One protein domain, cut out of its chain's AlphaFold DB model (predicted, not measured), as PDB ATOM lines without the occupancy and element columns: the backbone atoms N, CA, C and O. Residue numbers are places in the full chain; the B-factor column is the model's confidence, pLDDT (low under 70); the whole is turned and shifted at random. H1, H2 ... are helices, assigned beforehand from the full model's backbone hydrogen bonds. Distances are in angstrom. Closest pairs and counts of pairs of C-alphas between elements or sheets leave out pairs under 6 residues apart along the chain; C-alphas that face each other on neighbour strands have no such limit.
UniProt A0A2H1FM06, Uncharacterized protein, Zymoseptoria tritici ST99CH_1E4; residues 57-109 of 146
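What this domain is: This is residues 57 to 109 of the 146 residues of an uncharacterized protein of Zymoseptoria tritici ST99CH_1E4 (UniProt A0A2H1FM06). The printed part is a long loop of chain that goes out and comes back: the short helices H1 and H2 lie along the outgoing course, the longest helix H3 packs on H2 near the turn, and a coil of residues 90 to 104 runs back through the middle to H4. H4 is a small helix at the opposite end of the domain from H2 and H3, near where the printed part begins, and it touches no other helix. The printed part has 53 residues, with four named helices in the order H1, H2, H3, H4 and no named strand. The class is all helix, but under half of the residues, 24 of 53, are in named elements. The whole is compact, with a radius of gyration of the C-alphas of 10.5 A, yet elongated in outline, spanning 33 by 19 by 17 A.

How they stand to each other: H3, residues 79 to 89, touches H2, residues 68 to 71, with 7 pairs of C-alphas within 8 A. Their closest C-alphas are those of Gln 82 and Ala 70, 5.0 A apart. H2 in turn touches H1, residues 61 to 65, only at the corner by their link, and only just, with 3 pairs of C-alphas within 8 A. The closest C-alphas there are those of Ser 65 and Ala 71, 5.6 A apart. H1 and H3 are only just apart, with their closest C-alphas at 8.0 A. H4, residues 105 to 108, is apart from H1, H2 and H3. In H1 and H3 every O i to N i+4 pair is within hydrogen-bond range. H2 and H4 are too short for such a pair; the one O i to N i+3 pair is within range in H2 and not within range in H4.

Where its parts are: H3 measures 15.4 A from C-alpha 79 at (31.506, 11.688, -4.805) to C-alpha 89 at (45.992, 16.833, -5.045). H2, from Glu 68 to Ala 71, is 5.0 A long, and H1 is 6.1 A long, beginning with C-alpha 61 at (38.638, 17.508, 8.390). H4 is 5.0 A long and ends with C-alpha 108 at (45.692, 2.887, 8.881).

The domain as a whole: The two C-alphas farthest apart are those of Asp 75 and Lys 109, at 33.6 A, while the first and last printed C-alphas, of Lys 57 and Lys 109, are 8.4 A apart. The printed part has no cut. The link from H1 to H2 is tight, that from H2 to H3 is short, and that from H3 to H4, with 15 residues, is long. The mean pLDDT of the printed part is 79.7, and residues 57 to 61 and 108 to 109 are under 70.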
ATOM      1  N   LYS A  57      45.889   7.719  12.740       60.69
ATOM      2  CA  LYS A  57      46.029   8.176  11.355       60.69
ATOM      3  C   LYS A  57      44.626   8.269  10.749       60.69
ATOM      4  O   LYS A  57      44.249   7.446   9.923       60.69
ATOM      5  N   SER A  58      43.810   9.189  11.247       57.31
ATOM      6  CA  SER A  58      42.570   9.576  10.587       57.31
ATOM      7  C   SER A  58      42.900  10.753   9.683       57.31
ATOM      8  O   SER A  58      43.449  11.740  10.172       57.31
ATOM      9  N   GLY A  59      42.560  10.668   8.401       61.88
ATOM     10  CA  GLY A  59      42.351  11.844   7.574       61.88
ATOM     11  C   GLY A  59      41.253  12.642   8.257       61.88
ATOM     12  O   GLY A  59      40.095  12.234   8.268       61.88
ATOM     13  N   GLY A  60      41.651  13.681   8.984       65.94
ATOM     14  CA  GLY A  60      40.722  14.571   9.664       65.94
ATOM     15  C   GLY A  60      40.225  15.651   8.715       65.94
ATOM     16  O   GLY A  60      40.811  15.876   7.655       65.94
ATOM     17  N   ASP A  61      39.198  16.380   9.140       68.06
ATOM     18  CA  ASP A  61      38.638  17.508   8.390       68.06
ATOM     19  C   ASP A  61      39.709  18.552   8.021       68.06
ATOM     20  O   ASP A  61      39.646  19.150   6.951       68.06
ATOM     21  N   GLY A  62      40.746  18.716   8.856       70.94
ATOM     22  CA  GLY A  62      41.917  19.542   8.544       70.94
ATOM     23  C   GLY A  62      42.664  19.065   7.295       70.94
ATOM     24  O   GLY A  62      42.877  19.846   6.373       70.94
ATOM     25  N   ALA A  63      42.975  17.771   7.196       74.88
ATOM     26  CA  ALA A  63      43.609  17.196   6.008       74.88
ATOM     27  C   ALA A  63      42.695  17.281   4.774       74.88
ATOM     28  O   ALA A  63      43.165  17.589   3.682       74.88
ATOM     29  N   ALA A  64      41.383  17.087   4.938       78.19
ATOM     30  CA  ALA A  64      40.426  17.303   3.855       78.19
ATOM     31  C   ALA A  64      40.405  18.768   3.387       78.19
ATOM     32  O   ALA A  64      40.346  19.010   2.188       78.19
ATOM     33  N   SER A  65      40.533  19.735   4.302       79.25
ATOM     34  CA  SER A  65      40.569  21.163   3.956       79.25
ATOM     35  C   SER A  65      41.830  21.584   3.199       79.25
ATOM     36  O   SER A  65      41.763  22.519   2.415       79.25
ATOM     37  N   THR A  66      42.956  20.877   3.371       79.19
ATOM     38  CA  THR A  66      44.183  21.152   2.591       79.19
ATOM     39  C   THR A  66      44.066  20.780   1.114       79.19
ATOM     40  O   THR A  66      44.881  21.215   0.307       79.19
ATOM     41  N   VAL A  67      43.063  19.972   0.771       83.50
ATOM     42  CA  VAL A  67      42.726  19.578  -0.594       83.50
ATOM     43  C   VAL A  67      41.659  20.547  -1.104       83.50
ATOM     44  O   VAL A  67      40.464  20.246  -1.117       83.50
ATOM     45  N   GLU A  68      42.094  21.755  -1.451       83.69
ATOM     46  CA  GLU A  68      41.228  22.911  -1.710       83.69
ATOM     47  C   GLU A  68      40.223  22.632  -2.838       83.69
ATOM     48  O   GLU A  68      39.055  23.022  -2.767       83.69
ATOM     49  N   ASP A  69      40.654  21.894  -3.863       81.88
ATOM     50  CA  ASP A  69      39.853  21.619  -5.052       81.88
ATOM     51  C   ASP A  69      38.789  20.532  -4.810       81.88
ATOM     52  O   ASP A  69      37.762  20.496  -5.484       81.88
ATOM     53  N   ALA A  70      38.991  19.643  -3.836       84.31
ATOM     54  CA  ALA A  70      37.939  18.721  -3.402       84.31
ATOM     55  C   ALA A  70      37.054  19.326  -2.299       84.31
ATOM     56  O   ALA A  70      35.877  18.977  -2.208       84.31
ATOM     57  N   ALA A  71      37.604  20.217  -1.467       84.19
ATOM     58  CA  ALA A  71      36.922  20.781  -0.308       84.19
ATOM     59  C   ALA A  71      36.017  21.976  -0.645       84.19
ATOM     60  O   ALA A  71      34.915  22.076  -0.104       84.19
ATOM     61  N   PHE A  72      36.463  22.878  -1.526       88.12
ATOM     62  CA  PHE A  72      35.808  24.175  -1.741       88.12
ATOM     63  C   PHE A  72      35.357  24.434  -3.183       88.12
ATOM     64  O   PHE A  72      34.714  25.456  -3.437       88.12
ATOM     65  N   SER A  73      35.630  23.528  -4.127       86.38
ATOM     66  CA  SER A  73      35.192  23.703  -5.516       86.38
ATOM     67  C   SER A  73      33.677  23.502  -5.664       86.38
ATOM     68  O   SER A  73      33.176  22.394  -5.458       86.38
ATOM     69  N   PRO A  74      32.921  24.527  -6.108       85.38
ATOM     70  CA  PRO A  74      31.476  24.407  -6.320       85.38
ATOM     71  C   PRO A  74      31.124  23.486  -7.499       85.38
ATOM     72  O   PRO A  74      30.003  22.985  -7.579       85.38
ATOM     73  N   ASP A  75      32.079  23.246  -8.398       88.50
ATOM     74  CA  ASP A  75      31.888  22.439  -9.604       88.50
ATOM     75  C   ASP A  75      32.089  20.936  -9.353       88.50
ATOM     76  O   ASP A  75      31.607  20.107 -10.122       88.50
ATOM     77  N   LYS A  76      32.772  20.566  -8.262       83.62
ATOM     78  CA  LYS A  76      33.154  19.185  -7.941       83.62
ATOM     79  C   LYS A  76      32.372  18.687  -6.741       83.62
ATOM     80  O   LYS A  76      32.873  18.577  -5.626       83.62
ATOM     81  N   THR A  77      31.103  18.398  -6.986       85.19
ATOM     82  CA  THR A  77      30.141  17.995  -5.945       85.19
ATOM     83  C   THR A  77      29.788  16.512  -5.994       85.19
ATOM     84  O   THR A  77      29.080  16.011  -5.121       85.19
ATOM     85  N   ARG A  78      30.261  15.789  -7.016       89.69
ATOM     86  CA  ARG A  78      30.015  14.354  -7.149       89.69
ATOM     87  C   ARG A  78      31.034  13.553  -6.341       89.69
ATOM     88  O   ARG A  78      32.221  13.861  -6.429       89.69
ATOM     89  N   PRO A  79      30.610  12.480  -5.648       86.38
ATOM     90  CA  PRO A  79      31.506  11.688  -4.805       86.38
ATOM     91  C   PRO A  79      32.744  11.159  -5.542       86.38
ATOM     92  O   PRO A  79      33.855  11.259  -5.036       86.38
ATOM     93  N   GLU A  80      32.565  10.634  -6.756       89.50
ATOM     94  CA  GLU A  80      33.664  10.089  -7.568       89.50
ATOM     95  C   GLU A  80      34.642  11.188  -8.016       89.50
ATOM     96  O   GLU A  80      35.857  11.029  -7.921       89.50
ATOM     97  N   GLU A  81      34.120  12.345  -8.433       87.25
ATOM     98  CA  GLU A  81      34.929  13.486  -8.882       87.25
ATOM     99  C   GLU A  81      35.708  14.131  -7.723       87.25
ATOM    100  O   GLU A  81      36.860  14.543  -7.903       87.25
ATOM    101  N   GLN A  82      35.110  14.184  -6.528       86.94
ATOM    102  CA  GLN A  82      35.770  14.618  -5.294       86.94
ATOM    103  C   GLN A  82      36.887  13.656  -4.899       86.94
ATOM    104  O   GLN A  82      37.985  14.097  -4.568       86.94
ATOM    105  N   TYR A  83      36.641  12.348  -4.999       87.44
ATOM    106  CA  TYR A  83      37.630  11.323  -4.690       87.44
ATOM    107  C   TYR A  83      38.853  11.396  -5.606       87.44
ATOM    108  O   TYR A  83      39.989  11.397  -5.130       87.44
ATOM    109  N   ASP A  84      38.631  11.513  -6.915       86.62
ATOM    110  CA  ASP A  84      39.713  11.621  -7.893       86.62
ATOM    111  C   ASP A  84      40.493  12.926  -7.757       86.62
ATOM    112  O   ASP A  84      41.715  12.939  -7.930       86.62
ATOM    113  N   SER A  85      39.806  14.030  -7.460       86.00
ATOM    114  CA  SER A  85      40.458  15.325  -7.239       86.00
ATOM    115  C   SER A  85      41.296  15.288  -5.966       86.00
ATOM    116  O   SER A  85      42.476  15.632  -6.013       86.00
ATOM    117  N   ALA A  86      40.746  14.739  -4.880       86.69
ATOM    118  CA  ALA A  86      41.461  14.589  -3.624       86.69
ATOM    119  C   ALA A  86      42.678  13.677  -3.738       86.69
ATOM    120  O   ALA A  86      43.752  14.012  -3.253       86.69
ATOM    121  N   LYS A  87      42.555  12.562  -4.456       86.50
ATOM    122  CA  LYS A  87      43.677  11.666  -4.739       86.50
ATOM    123  C   LYS A  87      44.792  12.339  -5.539       86.50
ATOM    124  O   LYS A  87      45.965  12.075  -5.286       86.50
ATOM    125  N   LYS A  88      44.439  13.156  -6.537       85.69
ATOM    126  CA  LYS A  88      45.415  13.863  -7.384       85.69
ATOM    127  C   LYS A  88      46.157  14.939  -6.604       85.69
ATOM    128  O   LYS A  88      47.371  15.044  -6.742       85.69
ATOM    129  N   GLU A  89      45.436  15.716  -5.808       85.06
ATOM    130  CA  GLU A  89      45.992  16.833  -5.045       85.06
ATOM    131  C   GLU A  89      46.776  16.352  -3.814       85.06
ATOM    132  O   GLU A  89      47.853  16.871  -3.538       85.06
ATOM    133  N   ALA A  90      46.320  15.284  -3.152       81.31
ATOM    134  CA  ALA A  90      47.007  14.696  -2.004       81.31
ATOM    135  C   ALA A  90      48.220  13.816  -2.366       81.31
ATOM    136  O   ALA A  90      48.848  13.277  -1.469       81.31
ATOM    137  N   GLY A  91      48.556  13.627  -3.648       81.06
ATOM    138  CA  GLY A  91      49.748  12.865  -4.056       81.06
ATOM    139  C   GLY A  91      49.575  11.341  -4.145       81.06
ATOM    140  O   GLY A  91      50.520  10.635  -4.504       81.06
ATOM    141  N   GLY A  92      48.370  10.807  -3.908       82.06
ATOM    142  CA  GLY A  92      48.063   9.392  -4.118       82.06
ATOM    143  C   GLY A  92      46.937   8.838  -3.244       82.06
ATOM    144  O   GLY A  92      46.340   9.523  -2.423       82.06
ATOM    145  N   GLU A  93      46.644   7.545  -3.417       81.06
ATOM    146  CA  GLU A  93      45.552   6.853  -2.710       81.06
ATOM    147  C   GLU A  93      45.778   6.748  -1.197       81.06
ATOM    148  O   GLU A  93      44.842   6.859  -0.416       81.06
ATOM    149  N   SER A  94      47.031   6.546  -0.783       75.56
ATOM    150  CA  SER A  94      47.422   6.401   0.624       75.56
ATOM    151  C   SER A  94      47.407   7.712   1.408       75.56
ATOM    152  O   SER A  94      47.517   7.683   2.631       75.56
ATOM    153  N   GLU A  95      47.340   8.837   0.700       76.69
ATOM    154  CA  GLU A  95      47.389  10.194   1.248       76.69
ATOM    155  C   GLU A  95      46.050  10.924   1.046       76.69
ATOM    156  O   GLU A  95      45.841  11.991   1.613       76.69
ATOM    157  N   ASN A  96      45.109  10.318   0.309       84.81
ATOM    158  CA  ASN A  96      43.776  10.861   0.096       84.81
ATOM    159  C   ASN A  96      43.015  10.952   1.436       84.81
ATOM    160  O   ASN A  96      42.687   9.919   2.024       84.81
ATOM    161  N   PRO A  97      42.653  12.156   1.914       80.81
ATOM    162  CA  PRO A  97      41.967  12.312   3.196       80.81
ATOM    163  C   PRO A  97      40.622  11.571   3.252       80.81
ATOM    164  O   PRO A  97      40.191  11.172   4.331       80.81
ATOM    165  N   LEU A  98      39.992  11.313   2.101       84.81
ATOM    166  CA  LEU A  98      38.729  10.578   2.001       84.81
ATOM    167  C   LEU A  98      38.892   9.054   2.162       84.81
ATOM    168  O   LEU A  98      37.909   8.362   2.430       84.81
ATOM    169  N   SER A  99      40.108   8.512   2.007       82.38
ATOM    170  CA  SER A  99      40.407   7.075   2.146       82.38
ATOM    171  C   SER A  99      41.067   6.724   3.489       82.38
ATOM    172  O   SER A  99      41.019   5.568   3.930       82.38
ATOM    173  N   VAL A 100      41.659   7.716   4.164       77.62
ATOM    174  CA  VAL A 100      42.405   7.566   5.420       77.62
ATOM    175  C   VAL A 100      41.424   7.522   6.603       77.62
ATOM    176  O   VAL A 100      41.242   8.480   7.345       77.62
ATOM    177  N   SER A 101      40.769   6.378   6.797       74.62
ATOM    178  CA  SER A 101      39.893   6.119   7.950       74.62
ATOM    179  C   SER A 101      40.495   5.045   8.867       74.62
ATOM    180  O   SER A 101      41.097   4.101   8.351       74.62
ATOM    181  N   PRO A 102      40.281   5.091  10.201       73.06
ATOM    182  CA  PRO A 102      40.699   4.016  11.111       73.06
ATOM    183  C   PRO A 102      40.150   2.630  10.731       73.06
ATOM    184  O   PRO A 102      40.760   1.608  11.038       73.06
ATOM    185  N   ALA A 103      38.999   2.583  10.049       74.12
ATOM    186  CA  ALA A 103      38.404   1.344   9.551       74.12
ATOM    187  C   ALA A 103      39.126   0.786   8.309       74.12
ATOM    188  O   ALA A 103      39.041  -0.412   8.033       74.12
ATOM    189  N   ASN A 104      39.858   1.629   7.575       76.38
ATOM    190  CA  ASN A 104      40.635   1.221   6.415       76.38
ATOM    191  C   ASN A 104      42.002   0.679   6.860       76.38
ATOM    192  O   ASN A 104      43.004   1.393   6.925       76.38
ATOM    193  N   GLN A 105      42.037  -0.613   7.188       74.31
ATOM    194  CA  GLN A 105      43.229  -1.283   7.717       74.31
ATOM    195  C   GLN A 105      44.414  -1.298   6.744       74.31
ATOM    196  O   GLN A 105      45.545  -1.497   7.183       74.31
ATOM    197  N   GLU A 106      44.196  -1.120   5.441       75.81
ATOM    198  CA  GLU A 106      45.286  -1.071   4.460       75.81
ATOM    199  C   GLU A 106      46.119   0.209   4.604       75.81
ATOM    200  O   GLU A 106      47.342   0.166   4.485       75.81
ATOM    201  N   ILE A 107      45.468   1.323   4.951       73.00
ATOM    202  CA  ILE A 107      46.082   2.655   5.057       73.00
ATOM    203  C   ILE A 107      46.401   3.010   6.518       73.00
ATOM    204  O   ILE A 107      47.432   3.614   6.819       73.00
ATOM    205  N   SER A 108      45.552   2.578   7.455       69.50
ATOM    206  CA  SER A 108      45.692   2.887   8.881       69.50
ATOM    207  C   SER A 108      46.814   2.104   9.574       69.50
ATOM    208  O   SER A 108      47.161   2.422  10.716       69.50
ATOM    209  N   LYS A 109      47.410   1.093   8.923       69.12
ATOM    210  CA  LYS A 109      48.567   0.390   9.487       69.12
ATOM    211  C   LYS A 109      49.744   1.365   9.672       69.12
ATOM    212  O   LYS A 109      50.050   2.189   8.796       69.12
TER     213      LYS A 109